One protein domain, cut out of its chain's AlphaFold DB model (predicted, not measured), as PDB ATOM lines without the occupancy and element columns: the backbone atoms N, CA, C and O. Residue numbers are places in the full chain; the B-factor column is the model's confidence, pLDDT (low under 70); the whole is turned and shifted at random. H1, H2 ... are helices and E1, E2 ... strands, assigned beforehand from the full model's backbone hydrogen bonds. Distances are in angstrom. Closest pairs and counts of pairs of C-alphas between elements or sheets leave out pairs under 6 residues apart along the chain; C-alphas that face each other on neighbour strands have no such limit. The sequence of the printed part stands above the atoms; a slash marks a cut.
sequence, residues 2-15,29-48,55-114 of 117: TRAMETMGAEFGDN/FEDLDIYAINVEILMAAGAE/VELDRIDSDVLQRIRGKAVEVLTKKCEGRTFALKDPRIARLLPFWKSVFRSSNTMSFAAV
ATOM      1  N   THR A   2     -17.683  14.132  32.283       46.56
ATOM      2  CA  THR A   2     -18.948  14.870  32.485       46.56
ATOM      3  C   THR A   2     -19.396  15.016  33.948       46.56
ATOM      4  O   THR A   2     -19.836  16.091  34.338       46.56
ATOM      5  N   ARG A   3     -19.161  14.005  34.802       49.03
ATOM      6  CA  ARG A   3     -19.418  14.097  36.258       49.03
ATOM      7  C   ARG A   3     -18.652  15.230  36.963       49.03
ATOM      8  O   ARG A   3     -19.075  15.688  38.017       49.03
ATOM      9  N   ALA A   4     -17.534  15.687  36.397       48.53
ATOM     10  CA  ALA A   4     -16.742  16.756  37.000       48.53
ATOM     11  C   ALA A   4     -17.398  18.141  36.850       48.53
ATOM     12  O   ALA A   4     -17.161  18.998  37.693       48.53
ATOM     13  N   MET A   5     -18.242  18.365  35.830       52.31
ATOM     14  CA  MET A   5     -18.921  19.658  35.636       52.31
ATOM     15  C   MET A   5     -20.119  19.828  36.574       52.31
ATOM     16  O   MET A   5     -20.270  20.897  37.157       52.31
ATOM     17  N   GLU A   6     -20.877  18.753  36.823       51.59
ATOM     18  CA  GLU A   6     -21.933  18.739  37.851       51.59
ATOM     19  C   GLU A   6     -21.361  19.023  39.250       51.59
ATOM     20  O   GLU A   6     -21.991  19.694  40.063       51.59
ATOM     21  N   THR A   7     -20.123  18.590  39.519       50.38
ATOM     22  CA  THR A   7     -19.455  18.826  40.813       50.38
ATOM     23  C   THR A   7     -18.995  20.286  40.981       50.38
ATOM     24  O   THR A   7     -18.741  20.720  42.100       50.38
ATOM     25  N   MET A   8     -18.915  21.066  39.893       58.28
ATOM     26  CA  MET A   8     -18.537  22.489  39.914       58.28
ATOM     27  C   MET A   8     -19.745  23.444  39.925       58.28
ATOM     28  O   MET A   8     -19.555  24.653  39.819       58.28
ATOM     29  N   GLY A   9     -20.978  22.931  40.046       67.56
ATOM     30  CA  GLY A   9     -22.192  23.760  40.068       67.56
ATOM     31  C   GLY A   9     -22.522  24.429  38.728       67.56
ATOM     32  O   GLY A   9     -23.224  25.437  38.709       67.56
ATOM     33  N   ALA A  10     -21.990  23.906  37.616       80.56
ATOM     34  CA  ALA A  10     -22.292  24.385  36.272       80.56
ATOM     35  C   ALA A  10     -23.434  23.570  35.642       80.56
ATOM     36  O   ALA A  10     -23.451  22.343  35.736       80.56
ATOM     37  N   GLU A  11     -24.356  24.250  34.965       84.38
ATOM     38  CA  GLU A  11     -25.556  23.656  34.365       84.38
ATOM     39  C   GLU A  11     -25.503  23.712  32.836       84.38
ATOM     40  O   GLU A  11     -25.174  24.749  32.265       84.38
ATOM     41  N   PHE A  12     -25.888  22.631  32.153       81.44
ATOM     42  CA  PHE A  12     -25.879  22.561  30.682       81.44
ATOM     43  C   PHE A  12     -27.066  23.266  30.006       81.44
ATOM     44  O   PHE A  12     -27.164  23.263  28.784       81.44
ATOM     45  N   GLY A  13     -27.956  23.897  30.776       82.50
ATOM     46  CA  GLY A  13     -29.179  24.494  30.245       82.50
ATOM     47  C   GLY A  13     -30.340  23.507  30.141       82.50
ATOM     48  O   GLY A  13     -30.275  22.383  30.631       82.50
ATOM     49  N   ASP A  14     -31.426  23.977  29.540       86.38
ATOM     50  CA  ASP A  14     -32.714  23.291  29.394       86.38
ATOM     51  C   ASP A  14     -33.020  22.877  27.943       86.38
ATOM     52  O   ASP A  14     -33.911  22.063  27.713       86.38
ATOM     53  N   ASN A  15     -32.257  23.380  26.968       92.81
ATOM     54  CA  ASN A  15     -32.464  23.144  25.540       92.81
ATOM     55  C   ASN A  15     -31.404  22.196  24.949       92.81
ATOM     56  O   ASN A  15     -30.687  22.537  24.006       92.81
ATOM     57  N   PHE A  29     -24.910  16.701  25.529       88.81
ATOM     58  CA  PHE A  29     -24.701  17.878  26.386       88.81
ATOM     59  C   PHE A  29     -24.638  19.177  25.573       88.81
ATOM     60  O   PHE A  29     -24.435  20.251  26.127       88.81
ATOM     61  N   GLU A  30     -24.751  19.060  24.251       90.38
ATOM     62  CA  GLU A  30     -24.860  20.168  23.321       90.38
ATOM     63  C   GLU A  30     -26.176  20.910  23.518       90.38
ATOM     64  O   GLU A  30     -27.251  20.332  23.374       90.38
ATOM     65  N   ASP A  31     -26.074  22.205  23.782       93.94
ATOM     66  CA  ASP A  31     -27.208  23.117  23.772       93.94
ATOM     67  C   ASP A  31     -27.598  23.469  22.326       93.94
ATOM     68  O   ASP A  31     -26.744  23.829  21.509       93.94
ATOM     69  N   LEU A  32     -28.887  23.361  21.999       94.56
ATOM     70  CA  LEU A  32     -29.401  23.522  20.639       94.56
ATOM     71  C   LEU A  32     -29.296  24.960  20.116       94.56
ATOM     72  O   LEU A  32     -29.113  25.144  18.910       94.56
ATOM     73  N   ASP A  33     -29.340  25.973  20.984       95.81
ATOM     74  CA  ASP A  33     -29.183  27.368  20.560       95.81
ATOM     75  C   ASP A  33     -27.727  27.646  20.167       95.81
ATOM     76  O   ASP A  33     -27.447  28.273  19.140       95.81
ATOM     77  N   ILE A  34     -26.786  27.120  20.957       95.00
ATOM     78  CA  ILE A  34     -25.347  27.179  20.665       95.00
ATOM     79  C   ILE A  34     -25.023  26.390  19.396       95.00
ATOM     80  O   ILE A  34     -24.299  26.883  18.527       95.00
ATOM     81  N   TYR A  35     -25.580  25.187  19.265       93.88
ATOM     82  CA  TYR A  35     -25.446  24.361  18.071       93.88
ATOM     83  C   TYR A  35     -25.918  25.112  16.821       93.88
ATOM     84  O   TYR A  35     -25.191  25.168  15.828       93.88
ATOM     85  N   ALA A  36     -27.092  25.750  16.876       95.56
ATOM     86  CA  ALA A  36     -27.643  26.503  15.755       95.56
ATOM     87  C   ALA A  36     -26.742  27.678  15.345       95.56
ATOM     88  O   ALA A  36     -26.523  27.892  14.154       95.56
ATOM     89  N   ILE A  37     -26.165  28.404  16.309       96.56
ATOM     90  CA  ILE A  37     -25.182  29.467  16.044       96.56
ATOM     91  C   ILE A  37     -23.930  28.895  15.367       96.56
ATOM     92  O   ILE A  37     -23.460  29.447  14.374       96.56
ATOM     93  N   ASN A  38     -23.399  27.776  15.865       94.50
ATOM     94  CA  ASN A  38     -22.223  27.134  15.276       94.50
ATOM     95  C   ASN A  38     -22.477  26.709  13.823       94.50
ATOM     96  O   ASN A  38     -21.623  26.925  12.963       94.50
ATOM     97  N   VAL A  39     -23.645  26.127  13.542       93.06
ATOM     98  CA  VAL A  39     -24.052  25.749  12.181       93.06
ATOM     99  C   VAL A  39     -24.205  26.983  11.291       93.06
ATOM    100  O   VAL A  39     -23.694  26.972  10.175       93.06
ATOM    101  N   GLU A  40     -24.823  28.060  11.785       94.50
ATOM    102  CA  GLU A  40     -24.989  29.318  11.040       94.50
ATOM    103  C   GLU A  40     -23.632  29.904  10.605       94.50
ATOM    104  O   GLU A  40     -23.474  30.293   9.449       94.50
ATOM    105  N   ILE A  41     -22.627  29.898  11.487       94.06
ATOM    106  CA  ILE A  41     -21.272  30.393  11.176       94.06
ATOM    107  C   ILE A  41     -20.578  29.503  10.146       94.06
ATOM    108  O   ILE A  41     -19.970  30.008   9.205       94.06
ATOM    109  N   LEU A  42     -20.654  28.183  10.324       91.19
ATOM    110  CA  LEU A  42     -20.041  27.223   9.406       91.19
ATOM    111  C   LEU A  42     -20.634  27.358   7.998       91.19
ATOM    112  O   LEU A  42     -19.885  27.492   7.032       91.19
ATOM    113  N   MET A  43     -21.963  27.435   7.895       89.88
ATOM    114  CA  MET A  43     -22.651  27.670   6.625       89.88
ATOM    115  C   MET A  43     -22.245  29.003   5.990       89.88
ATOM    116  O   MET A  43     -21.958  29.038   4.797       89.88
ATOM    117  N   ALA A  44     -22.170  30.082   6.776       90.75
ATOM    118  CA  ALA A  44     -21.754  31.392   6.280       90.75
ATOM    119  C   ALA A  44     -20.294  31.406   5.787       90.75
ATOM    120  O   ALA A  44     -19.972  32.129   4.849       90.75
ATOM    121  N   ALA A  45     -19.423  30.582   6.376       88.56
ATOM    122  CA  ALA A  45     -18.040  30.396   5.934       88.56
ATOM    123  C   ALA A  45     -17.900  29.466   4.711       88.56
ATOM    124  O   ALA A  45     -16.783  29.216   4.258       88.56
ATOM    125  N   GLY A  46     -19.000  28.891   4.206       84.38
ATOM    126  CA  GLY A  46     -18.962  27.850   3.174       84.38
ATOM    127  C   GLY A  46     -18.318  26.540   3.650       84.38
ATOM    128  O   GLY A  46     -17.865  25.740   2.834       84.38
ATOM    129  N   ALA A  47     -18.246  26.324   4.965       75.50
ATOM    130  CA  ALA A  47     -17.641  25.156   5.583       75.50
ATOM    131  C   ALA A  47     -18.725  24.193   6.080       75.50
ATOM    132  O   ALA A  47     -19.616  24.564   6.839       75.50
ATOM    133  N   GLU A  48     -18.630  22.916   5.720       66.69
ATOM    134  CA  GLU A  48     -19.473  21.900   6.353       66.69
ATOM    135  C   GLU A  48     -18.953  21.509   7.739       66.69
ATOM    136  O   GLU A  48     -17.765  21.646   8.044       66.69
ATOM    137  N   VAL A  55     -11.739  27.133   9.497       84.81
ATOM    138  CA  VAL A  55     -12.908  27.971   9.204       84.81
ATOM    139  C   VAL A  55     -12.420  29.390   8.923       84.81
ATOM    140  O   VAL A  55     -11.948  30.076   9.832       84.81
ATOM    141  N   GLU A  56     -12.527  29.818   7.669       87.81
ATOM    142  CA  GLU A  56     -12.119  31.148   7.203       87.81
ATOM    143  C   GLU A  56     -13.210  32.184   7.514       87.81
ATOM    144  O   GLU A  56     -14.051  32.522   6.684       87.81
ATOM    145  N   LEU A  57     -13.237  32.645   8.771       89.62
ATOM    146  CA  LEU A  57     -14.222  33.623   9.262       89.62
ATOM    147  C   LEU A  57     -14.140  34.980   8.546       89.62
ATOM    148  O   LEU A  57     -15.109  35.728   8.553       89.62
ATOM    149  N   ASP A  58     -12.991  35.299   7.958       89.31
ATOM    150  CA  ASP A  58     -12.729  36.493   7.155       89.31
ATOM    151  C   ASP A  58     -13.432  36.477   5.791       89.31
ATOM    152  O   ASP A  58     -13.619  37.535   5.194       89.31
ATOM    153  N   ARG A  59     -13.878  35.305   5.317       88.81
ATOM    154  CA  ARG A  59     -14.734  35.189   4.126       88.81
ATOM    155  C   ARG A  59     -16.208  35.469   4.401       88.81
ATOM    156  O   ARG A  59     -16.983  35.596   3.456       88.81
ATOM    157  N   ILE A  60     -16.607  35.527   5.670       92.81
ATOM    158  CA  ILE A  60     -17.977  35.861   6.049       92.81
ATOM    159  C   ILE A  60     -18.141  37.375   5.939       92.81
ATOM    160  O   ILE A  60     -17.334  38.129   6.482       92.81
ATOM    161  N   ASP A  61     -19.213  37.812   5.279       94.62
ATOM    162  CA  ASP A  61     -19.607  39.219   5.245       94.62
ATOM    163  C   ASP A  61     -19.627  39.826   6.663       94.62
ATOM    164  O   ASP A  61     -20.124  39.214   7.618       94.62
ATOM    165  N   SER A  62     -19.054  41.022   6.820       93.94
ATOM    166  CA  SER A  62     -18.843  41.623   8.138       93.94
ATOM    167  C   SER A  62     -20.147  41.896   8.882       93.94
ATOM    168  O   SER A  62     -20.194  41.707  10.102       93.94
ATOM    169  N   ASP A  63     -21.202  42.286   8.168       96.00
ATOM    170  CA  ASP A  63     -22.502  42.603   8.756       96.00
ATOM    171  C   ASP A  63     -23.204  41.313   9.186       96.00
ATOM    172  O   ASP A  63     -23.778  41.229  10.278       96.00
ATOM    173  N   VAL A  64     -23.074  40.250   8.383       95.69
ATOM    174  CA  VAL A  64     -23.536  38.903   8.746       95.69
ATOM    175  C   VAL A  64     -22.820  38.403  10.000       95.69
ATOM    176  O   VAL A  64     -23.475  37.960  10.948       95.69
ATOM    177  N   LEU A  65     -21.490  38.504  10.050       95.69
ATOM    178  CA  LEU A  65     -20.705  38.043  11.193       95.69
ATOM    179  C   LEU A  65     -21.019  38.851  12.461       95.69
ATOM    180  O   LEU A  65     -21.106  38.283  13.553       95.69
ATOM    181  N   GLN A  66     -21.230  40.165  12.330       95.94
ATOM    182  CA  GLN A  66     -21.629  41.030  13.438       95.94
ATOM    183  C   GLN A  66     -23.029  40.678  13.955       95.94
ATOM    184  O   GLN A  66     -23.212  40.567  15.171       95.94
ATOM    185  N   ARG A  67     -23.996  40.432  13.063       97.50
ATOM    186  CA  ARG A  67     -25.349  39.978  13.427       97.50
ATOM    187  C   ARG A  67     -25.304  38.662  14.202       97.50
ATOM    188  O   ARG A  67     -25.932  38.551  15.256       97.50
ATOM    189  N   ILE A  68     -24.534  37.683  13.721       97.44
ATOM    190  CA  ILE A  68     -24.384  36.385  14.394       97.44
ATOM    191  C   ILE A  68     -23.715  36.560  15.763       97.44
ATOM    192  O   ILE A  68     -24.159  35.966  16.747       97.44
ATOM    193  N   ARG A  69     -22.689  37.416  15.863       96.62
ATOM    194  CA  ARG A  69     -22.051  37.751  17.146       96.62
ATOM    195  C   ARG A  69     -23.050  38.355  18.133       96.62
ATOM    196  O   ARG A  69     -23.059  37.934  19.284       96.62
ATOM    197  N   GLY A  70     -23.885  39.302  17.702       96.62
ATOM    198  CA  GLY A  70     -24.913  39.916  18.550       96.62
ATOM    199  C   GLY A  70     -25.892  38.883  19.113       96.62
ATOM    200  O   GLY A  70     -26.080  38.811  20.326       96.62
ATOM    201  N   LYS A  71     -26.410  38.005  18.245       97.31
ATOM    202  CA  LYS A  71     -27.253  36.866  18.638       97.31
ATOM    203  C   LYS A  71     -26.547  35.951  19.647       97.31
ATOM    204  O   LYS A  71     -27.147  35.555  20.640       97.31
ATOM    205  N   ALA A  72     -25.273  35.631  19.421       96.25
ATOM    206  CA  ALA A  72     -24.505  34.771  20.319       96.25
ATOM    207  C   ALA A  72     -24.280  35.400  21.703       96.25
ATOM    208  O   ALA A  72     -24.377  34.695  22.706       96.25
ATOM    209  N   VAL A  73     -24.021  36.711  21.767       95.12
ATOM    210  CA  VAL A  73     -23.923  37.445  23.039       95.12
ATOM    211  C   VAL A  73     -25.251  37.387  23.787       95.12
ATOM    212  O   VAL A  73     -25.258  37.018  24.954       95.12
ATOM    213  N   GLU A  74     -26.370  37.679  23.120       95.00
ATOM    214  CA  GLU A  74     -27.698  37.642  23.742       95.00
ATOM    215  C   GLU A  74     -28.032  36.254  24.310       95.00
ATOM    216  O   GLU A  74     -28.441  36.132  25.464       95.00
ATOM    217  N   VAL A  75     -27.817  35.200  23.514       94.69
ATOM    218  CA  VAL A  75     -28.054  33.811  23.930       94.69
ATOM    219  C   VAL A  75     -27.184  33.448  25.131       94.69
ATOM    220  O   VAL A  75     -27.688  32.894  26.108       94.69
ATOM    221  N   LEU A  76     -25.890  33.774  25.090       92.19
ATOM    222  CA  LEU A  76     -24.975  33.429  26.173       92.19
ATOM    223  C   LEU A  76     -25.286  34.211  27.454       92.19
ATOM    224  O   LEU A  76     -25.262  33.628  28.534       92.19
ATOM    225  N   THR A  77     -25.622  35.498  27.341       91.50
ATOM    226  CA  THR A  77     -26.043  36.314  28.485       91.50
ATOM    227  C   THR A  77     -27.249  35.687  29.168       91.50
ATOM    228  O   THR A  77     -27.157  35.401  30.357       91.50
ATOM    229  N   LYS A  78     -28.312  35.363  28.419       91.50
ATOM    230  CA  LYS A  78     -29.512  34.712  28.971       91.50
ATOM    231  C   LYS A  78     -29.197  33.373  29.635       91.50
ATOM    232  O   LYS A  78     -29.685  33.091  30.722       91.50
ATOM    233  N   LYS A  79     -28.359  32.534  29.017       90.50
ATOM    234  CA  LYS A  79     -28.032  31.208  29.573       90.50
ATOM    235  C   LYS A  79     -27.248  31.284  30.884       90.50
ATOM    236  O   LYS A  79     -27.385  30.383  31.710       90.50
ATOM    237  N   CYS A  80     -26.487  32.353  31.086       89.62
ATOM    238  CA  CYS A  80     -25.718  32.611  32.297       89.62
ATOM    239  C   CYS A  80     -26.455  33.473  33.341       89.62
ATOM    240  O   CYS A  80     -25.877  33.783  34.385       89.62
ATOM    241  N   GLU A  81     -27.692  33.909  33.091       88.31
ATOM    242  CA  GLU A  81     -28.443  34.703  34.067       88.31
ATOM    243  C   GLU A  81     -28.688  33.890  35.344       88.31
ATOM    244  O   GLU A  81     -29.378  32.873  35.343       88.31
ATOM    245  N   GLY A  82     -28.081  34.334  36.449       85.12
ATOM    246  CA  GLY A  82     -28.250  33.720  37.767       85.12
ATOM    247  C   GLY A  82     -27.550  32.371  37.966       85.12
ATOM    248  O   GLY A  82     -27.730  31.770  39.023       85.12
ATOM    249  N   ARG A  83     -26.743  31.895  37.006       86.00
ATOM    250  CA  ARG A  83     -26.078  30.582  37.085       86.00
ATOM    251  C   ARG A  83     -24.781  30.499  36.279       86.00
ATOM    252  O   ARG A  83     -24.520  31.308  35.395       86.00
ATOM    253  N   THR A  84     -23.983  29.468  36.555       87.44
ATOM    254  CA  THR A  84     -22.822  29.117  35.723       87.44
ATOM    255  C   THR A  84     -23.271  28.189  34.603       87.44
ATOM    256  O   THR A  84     -23.722  27.076  34.868       87.44
ATOM    257  N   PHE A  85     -23.129  28.619  33.350       88.94
ATOM    258  CA  PHE A  85     -23.523  27.815  32.195       88.94
ATOM    259  C   PHE A  85     -22.370  26.918  31.712       88.94
ATOM    260  O   PHE A  85     -21.253  27.378  31.452       88.94
ATOM    261  N   ALA A  86     -22.632  25.620  31.580       87.56
ATOM    262  CA  ALA A  86     -21.714  24.646  31.007       87.56
ATOM    263  C   ALA A  86     -21.889  24.613  29.484       87.56
ATOM    264  O   ALA A  86     -22.860  24.085  28.950       87.56
ATOM    265  N   LEU A  87     -20.911  25.172  28.777       88.38
ATOM    266  CA  LEU A  87     -20.932  25.311  27.330       88.38
ATOM    267  C   LEU A  87     -20.152  24.154  26.687       88.38
ATOM    268  O   LEU A  87     -18.921  24.168  26.623       88.38
ATOM    269  N   LYS A  88     -20.858  23.144  26.177       85.06
ATOM    270  CA  LYS A  88     -20.244  21.999  25.491       85.06
ATOM    271  C   LYS A  88     -20.728  21.922  24.051       85.06
ATOM    272  O   LYS A  88     -21.882  21.622  23.803       85.06
ATOM    273  N   ASP A  89     -19.816  22.110  23.102       88.81
ATOM    274  CA  ASP A  89     -20.011  21.751  21.693       88.81
ATOM    275  C   ASP A  89     -18.625  21.584  21.034       88.81
ATOM    276  O   ASP A  89     -17.798  22.498  21.128       88.81
ATOM    277  N   PRO A  90     -18.323  20.452  20.367       86.69
ATOM    278  CA  PRO A  90     -17.027  20.239  19.710       86.69
ATOM    279  C   PRO A  90     -16.678  21.317  18.663       86.69
ATOM    280  O   PRO A  90     -15.503  21.620  18.442       86.69
ATOM    281  N   ARG A  91     -17.676  21.964  18.048       89.81
ATOM    282  CA  ARG A  91     -17.498  23.028  17.044       89.81
ATOM    283  C   ARG A  91     -16.938  24.311  17.649       89.81
ATOM    284  O   ARG A  91     -16.309  25.079  16.927       89.81
ATOM    285  N   ILE A  92     -17.077  24.527  18.958       89.50
ATOM    286  CA  ILE A  92     -16.506  25.701  19.638       89.50
ATOM    287  C   ILE A  92     -14.989  25.739  19.485       89.50
ATOM    288  O   ILE A  92     -14.424  26.812  19.292       89.50
ATOM    289  N   ALA A  93     -14.322  24.581  19.506       87.06
ATOM    290  CA  ALA A  93     -12.880  24.510  19.286       87.06
ATOM    291  C   ALA A  93     -12.494  24.983  17.876       87.06
ATOM    292  O   ALA A  93     -11.505  25.695  17.712       87.06
ATOM    293  N   ARG A  94     -13.301  24.631  16.865       87.00
ATOM    294  CA  ARG A  94     -13.106  25.061  15.472       87.00
ATOM    295  C   ARG A  94     -13.423  26.542  15.271       87.00
ATOM    296  O   ARG A  94     -12.768  27.207  14.478       87.00
ATOM    297  N   LEU A  95     -14.400  27.060  16.011       91.50
ATOM    298  CA  LEU A  95     -14.880  28.441  15.941       91.50
ATOM    299  C   LEU A  95     -14.297  29.326  17.057       91.50
ATOM    300  O   LEU A  95     -14.851  30.377  17.384       91.50
ATOM    301  N   LEU A  96     -13.176  28.921  17.658       90.50
ATOM    302  CA  LEU A  96     -12.618  29.584  18.836       90.50
ATOM    303  C   LEU A  96     -12.330  31.084  18.630       90.50
ATOM    304  O   LEU A  96     -12.606  31.851  19.556       90.50
ATOM    305  N   PRO A  97     -11.821  31.559  17.471       91.44
ATOM    306  CA  PRO A  97     -11.639  32.994  17.250       91.44
ATOM    307  C   PRO A  97     -12.956  33.781  17.334       91.44
ATOM    308  O   PRO A  97     -12.990  34.851  17.944       91.44
ATOM    309  N   PHE A  98     -14.051  33.227  16.800       94.25
ATOM    310  CA  PHE A  98     -15.383  33.818  16.920       94.25
ATOM    311  C   PHE A  98     -15.841  33.834  18.385       94.25
ATOM    312  O   PHE A  98     -16.158  34.898  18.916       94.25
ATOM    313  N   TRP A  99     -15.804  32.690  19.072       93.62
ATOM    314  CA  TRP A  99     -16.298  32.586  20.450       93.62
ATOM    315  C   TRP A  99     -15.497  33.432  21.441       93.62
ATOM    316  O   TRP A  99     -16.086  34.066  22.310       93.62
ATOM    317  N   LYS A 100     -14.179  33.572  21.257       90.81
ATOM    318  CA  LYS A 100     -13.366  34.530  22.028       90.81
ATOM    319  C   LYS A 100     -13.875  35.965  21.901       90.81
ATOM    320  O   LYS A 100     -13.814  36.714  22.873       90.81
ATOM    321  N   SER A 101     -14.362  36.363  20.724       92.12
ATOM    322  CA  SER A 101     -14.950  37.694  20.538       92.12
ATOM    323  C   SER A 101     -16.281  37.839  21.279       92.12
ATOM    324  O   SER A 101     -16.492  38.860  21.923       92.12
ATOM    325  N   VAL A 102     -17.120  36.797  21.273       93.56
ATOM    326  CA  VAL A 102     -18.388  36.759  22.021       93.56
ATOM    327  C   VAL A 102     -18.124  36.850  23.523       93.56
ATOM    328  O   VAL A 102     -18.674  37.734  24.167       93.56
ATOM    329  N   PHE A 103     -17.216  36.027  24.060       89.38
ATOM    330  CA  PHE A 103     -16.878  36.004  25.488       89.38
ATOM    331  C   PHE A 103     -16.312  37.327  26.002       89.38
ATOM    332  O   PHE A 103     -16.489  37.658  27.166       89.38
ATOM    333  N   ARG A 104     -15.625  38.093  25.148       87.62
ATOM    334  CA  ARG A 104     -15.154  39.439  25.502       87.62
ATOM    335  C   ARG A 104     -16.276  40.477  25.513       87.62
ATOM    336  O   ARG A 104     -16.148  41.478  26.207       87.62
ATOM    337  N   SER A 105     -17.323  40.276  24.714       85.25
ATOM    338  CA  SER A 105     -18.466  41.188  24.608       85.25
ATOM    339  C   SER A 105     -19.553  40.896  25.643       85.25
ATOM    340  O   SER A 105     -20.173  41.825  26.149       85.25
ATOM    341  N   SER A 106     -19.772  39.627  25.989       72.94
ATOM    342  CA  SER A 106     -20.582  39.236  27.138       72.94
ATOM    343  C   SER A 106     -19.743  39.451  28.397       72.94
ATOM    344  O   SER A 106     -18.775  38.731  28.611       72.94
ATOM    345  N   ASN A 107     -20.076  40.425  29.244       64.31
ATOM    346  CA  ASN A 107     -19.366  40.718  30.501       64.31
ATOM    347  C   ASN A 107     -19.569  39.622  31.583       64.31
ATOM    348  O   ASN A 107     -19.731  39.906  32.767       64.31
ATOM    349  N   THR A 108     -19.647  38.360  31.171       57.47
ATOM    350  CA  THR A 108     -20.158  37.232  31.940       57.47
ATOM    351  C   THR A 108     -19.003  36.296  32.288       57.47
ATOM    352  O   THR A 108     -18.446  35.631  31.419       57.47
ATOM    353  N   MET A 109     -18.616  36.272  33.568       53.38
ATOM    354  CA  MET A 109     -17.400  35.598  34.053       53.38
ATOM    355  C   MET A 109     -17.523  34.078  34.272       53.38
ATOM    356  O   MET A 109     -16.518  33.448  34.588       53.38
ATOM    357  N   SER A 110     -18.702  33.469  34.105       58.31
ATOM    358  CA  SER A 110     -18.934  32.086  34.553       58.31
ATOM    359  C   SER A 110     -19.426  31.170  33.431       58.31
ATOM    360  O   SER A 110     -20.617  30.882  33.327       58.31
ATOM    361  N   PHE A 111     -18.500  30.678  32.606       62.75
ATOM    362  CA  PHE A 111     -18.755  29.565  31.689       62.75
ATOM    363  C   PHE A 111     -17.631  28.529  31.758       62.75
ATOM    364  O   PHE A 111     -16.456  28.866  31.900       62.75
ATOM    365  N   ALA A 112     -17.990  27.255  31.622       60.75
ATOM    366  CA  ALA A 112     -17.034  26.160  31.509       60.75
ATOM    367  C   ALA A 112     -17.144  25.556  30.105       60.75
ATOM    368  O   ALA A 112     -18.158  24.945  29.774       60.75
ATOM    369  N   ALA A 113     -16.116  25.761  29.276       59.81
ATOM    370  CA  ALA A 113     -16.080  25.252  27.909       59.81
ATOM    371  C   ALA A 113     -15.303  23.932  27.833       59.81
ATOM    372  O   ALA A 113     -14.132  23.880  28.209       59.81
ATOM    373  N   VAL A 114     -15.928  22.874  27.308       58.09
ATOM    374  CA  VAL A 114     -15.247  21.597  27.038       58.09
ATOM    375  C   VAL A 114     -15.214  21.346  25.540       58.09
ATOM    376  O   VAL A 114     -16.227  21.042  24.916       58.09
TER     377      VAL A 114
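AT A GLANCE: This is residues 2 to 15, 29 to 48 and 55 to 114 of the 117 residues of a protein of Burkholderia pseudomultivorans (UniProt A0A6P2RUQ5). Two long helices, H2 and H3, lie side by side and run opposite ways, with the shorter H5 packed slantwise on H3. A small sheet of two parallel strands, E1 and E2, lies near the end of this pair where H2 begins and H3 ends, and the short H1 lies beyond it, far from the rest of the helices. The printed part has 94 residues with five named helices and two named strands, in the order H1 H2 H3 E1 H4 H5 E2, mostly helix. It is compact, with a radius of gyration of the C-alphas of 13.2 A, and elongated, spanning 40 by 25 by 20 A.

HOW THE PARTS SIT: Begin at H1, residues 3 to 6, which touches no helix; its closest C-alpha to E1, residues 84 to 88, is that of Met 5, 7.4 A from that of Ala 86. Just after it, residues 10 to 11 make a short parallel pairing with residues 84 to 85 of E1. Next find H2, residues 32 to 44, and H3, residues 62 to 79: they touch at a shallow tilt of 9 degrees, opposite ways, with the C-alphas of Ile 37 and Ala 72 closest at 6.8 A. H4, residues 91 to 94, is close to H2 but not clearly touching, with the C-alphas of Asn 38 and Arg 91 closest at 6.5 A. H5, residues 96 to 105, touches H3 at residues 69 to 73 alone, at a steep tilt of 64 degrees, the same way; the closest C-alphas, of Val 73 and Val 102, are 5.7 A apart. E2, residues 111 to 114, is the parallel neighbour of E1 at 21 degrees, with N 87 and O 112 at 2.9 A and N 112 and O 85 at 3.3 A, within hydrogen-bond range. E1, H4, H5 and E2 form a strand-helix-strand unit, two parallel neighbour strands with helices between, and its crossover is right-handed. In H2, H3 and H5 every O i to N i+4 pair is within hydrogen-bond range; H1 and H4 are too short for such a pair.

IN THESE COORDINATES: Find C-alpha 3 at (-19.418, 14.097, 36.258), where H1 begins. H2 runs 18.1 A from C-alpha 32 to C-alpha 44. H3 begins at C-alpha 62, (-18.843, 41.623, 8.138), and runs 25.5 A. E1 spans 12.7 A, H5 14.2 A and E2 9.9 A; E2 ends at C-alpha 114, (-15.247, 21.597, 27.038).

THE WHOLE: The two C-alphas farthest apart, of Thr 7 and Asp 61, are 41.0 A apart. Residues 16 to 28 and 49 to 54 are not printed, and each gap, C-alpha 15 to 29 and C-alpha 48 to 55, is 9.4 A. Of the links that are printed whole, those of H3 to E1, E1 to H4, H4 to H5 and H5 to E2 are tight. The mean pLDDT of the printed part is 84.5; look for values under 70 at residues 2 to 9, 48 and 107 to 114.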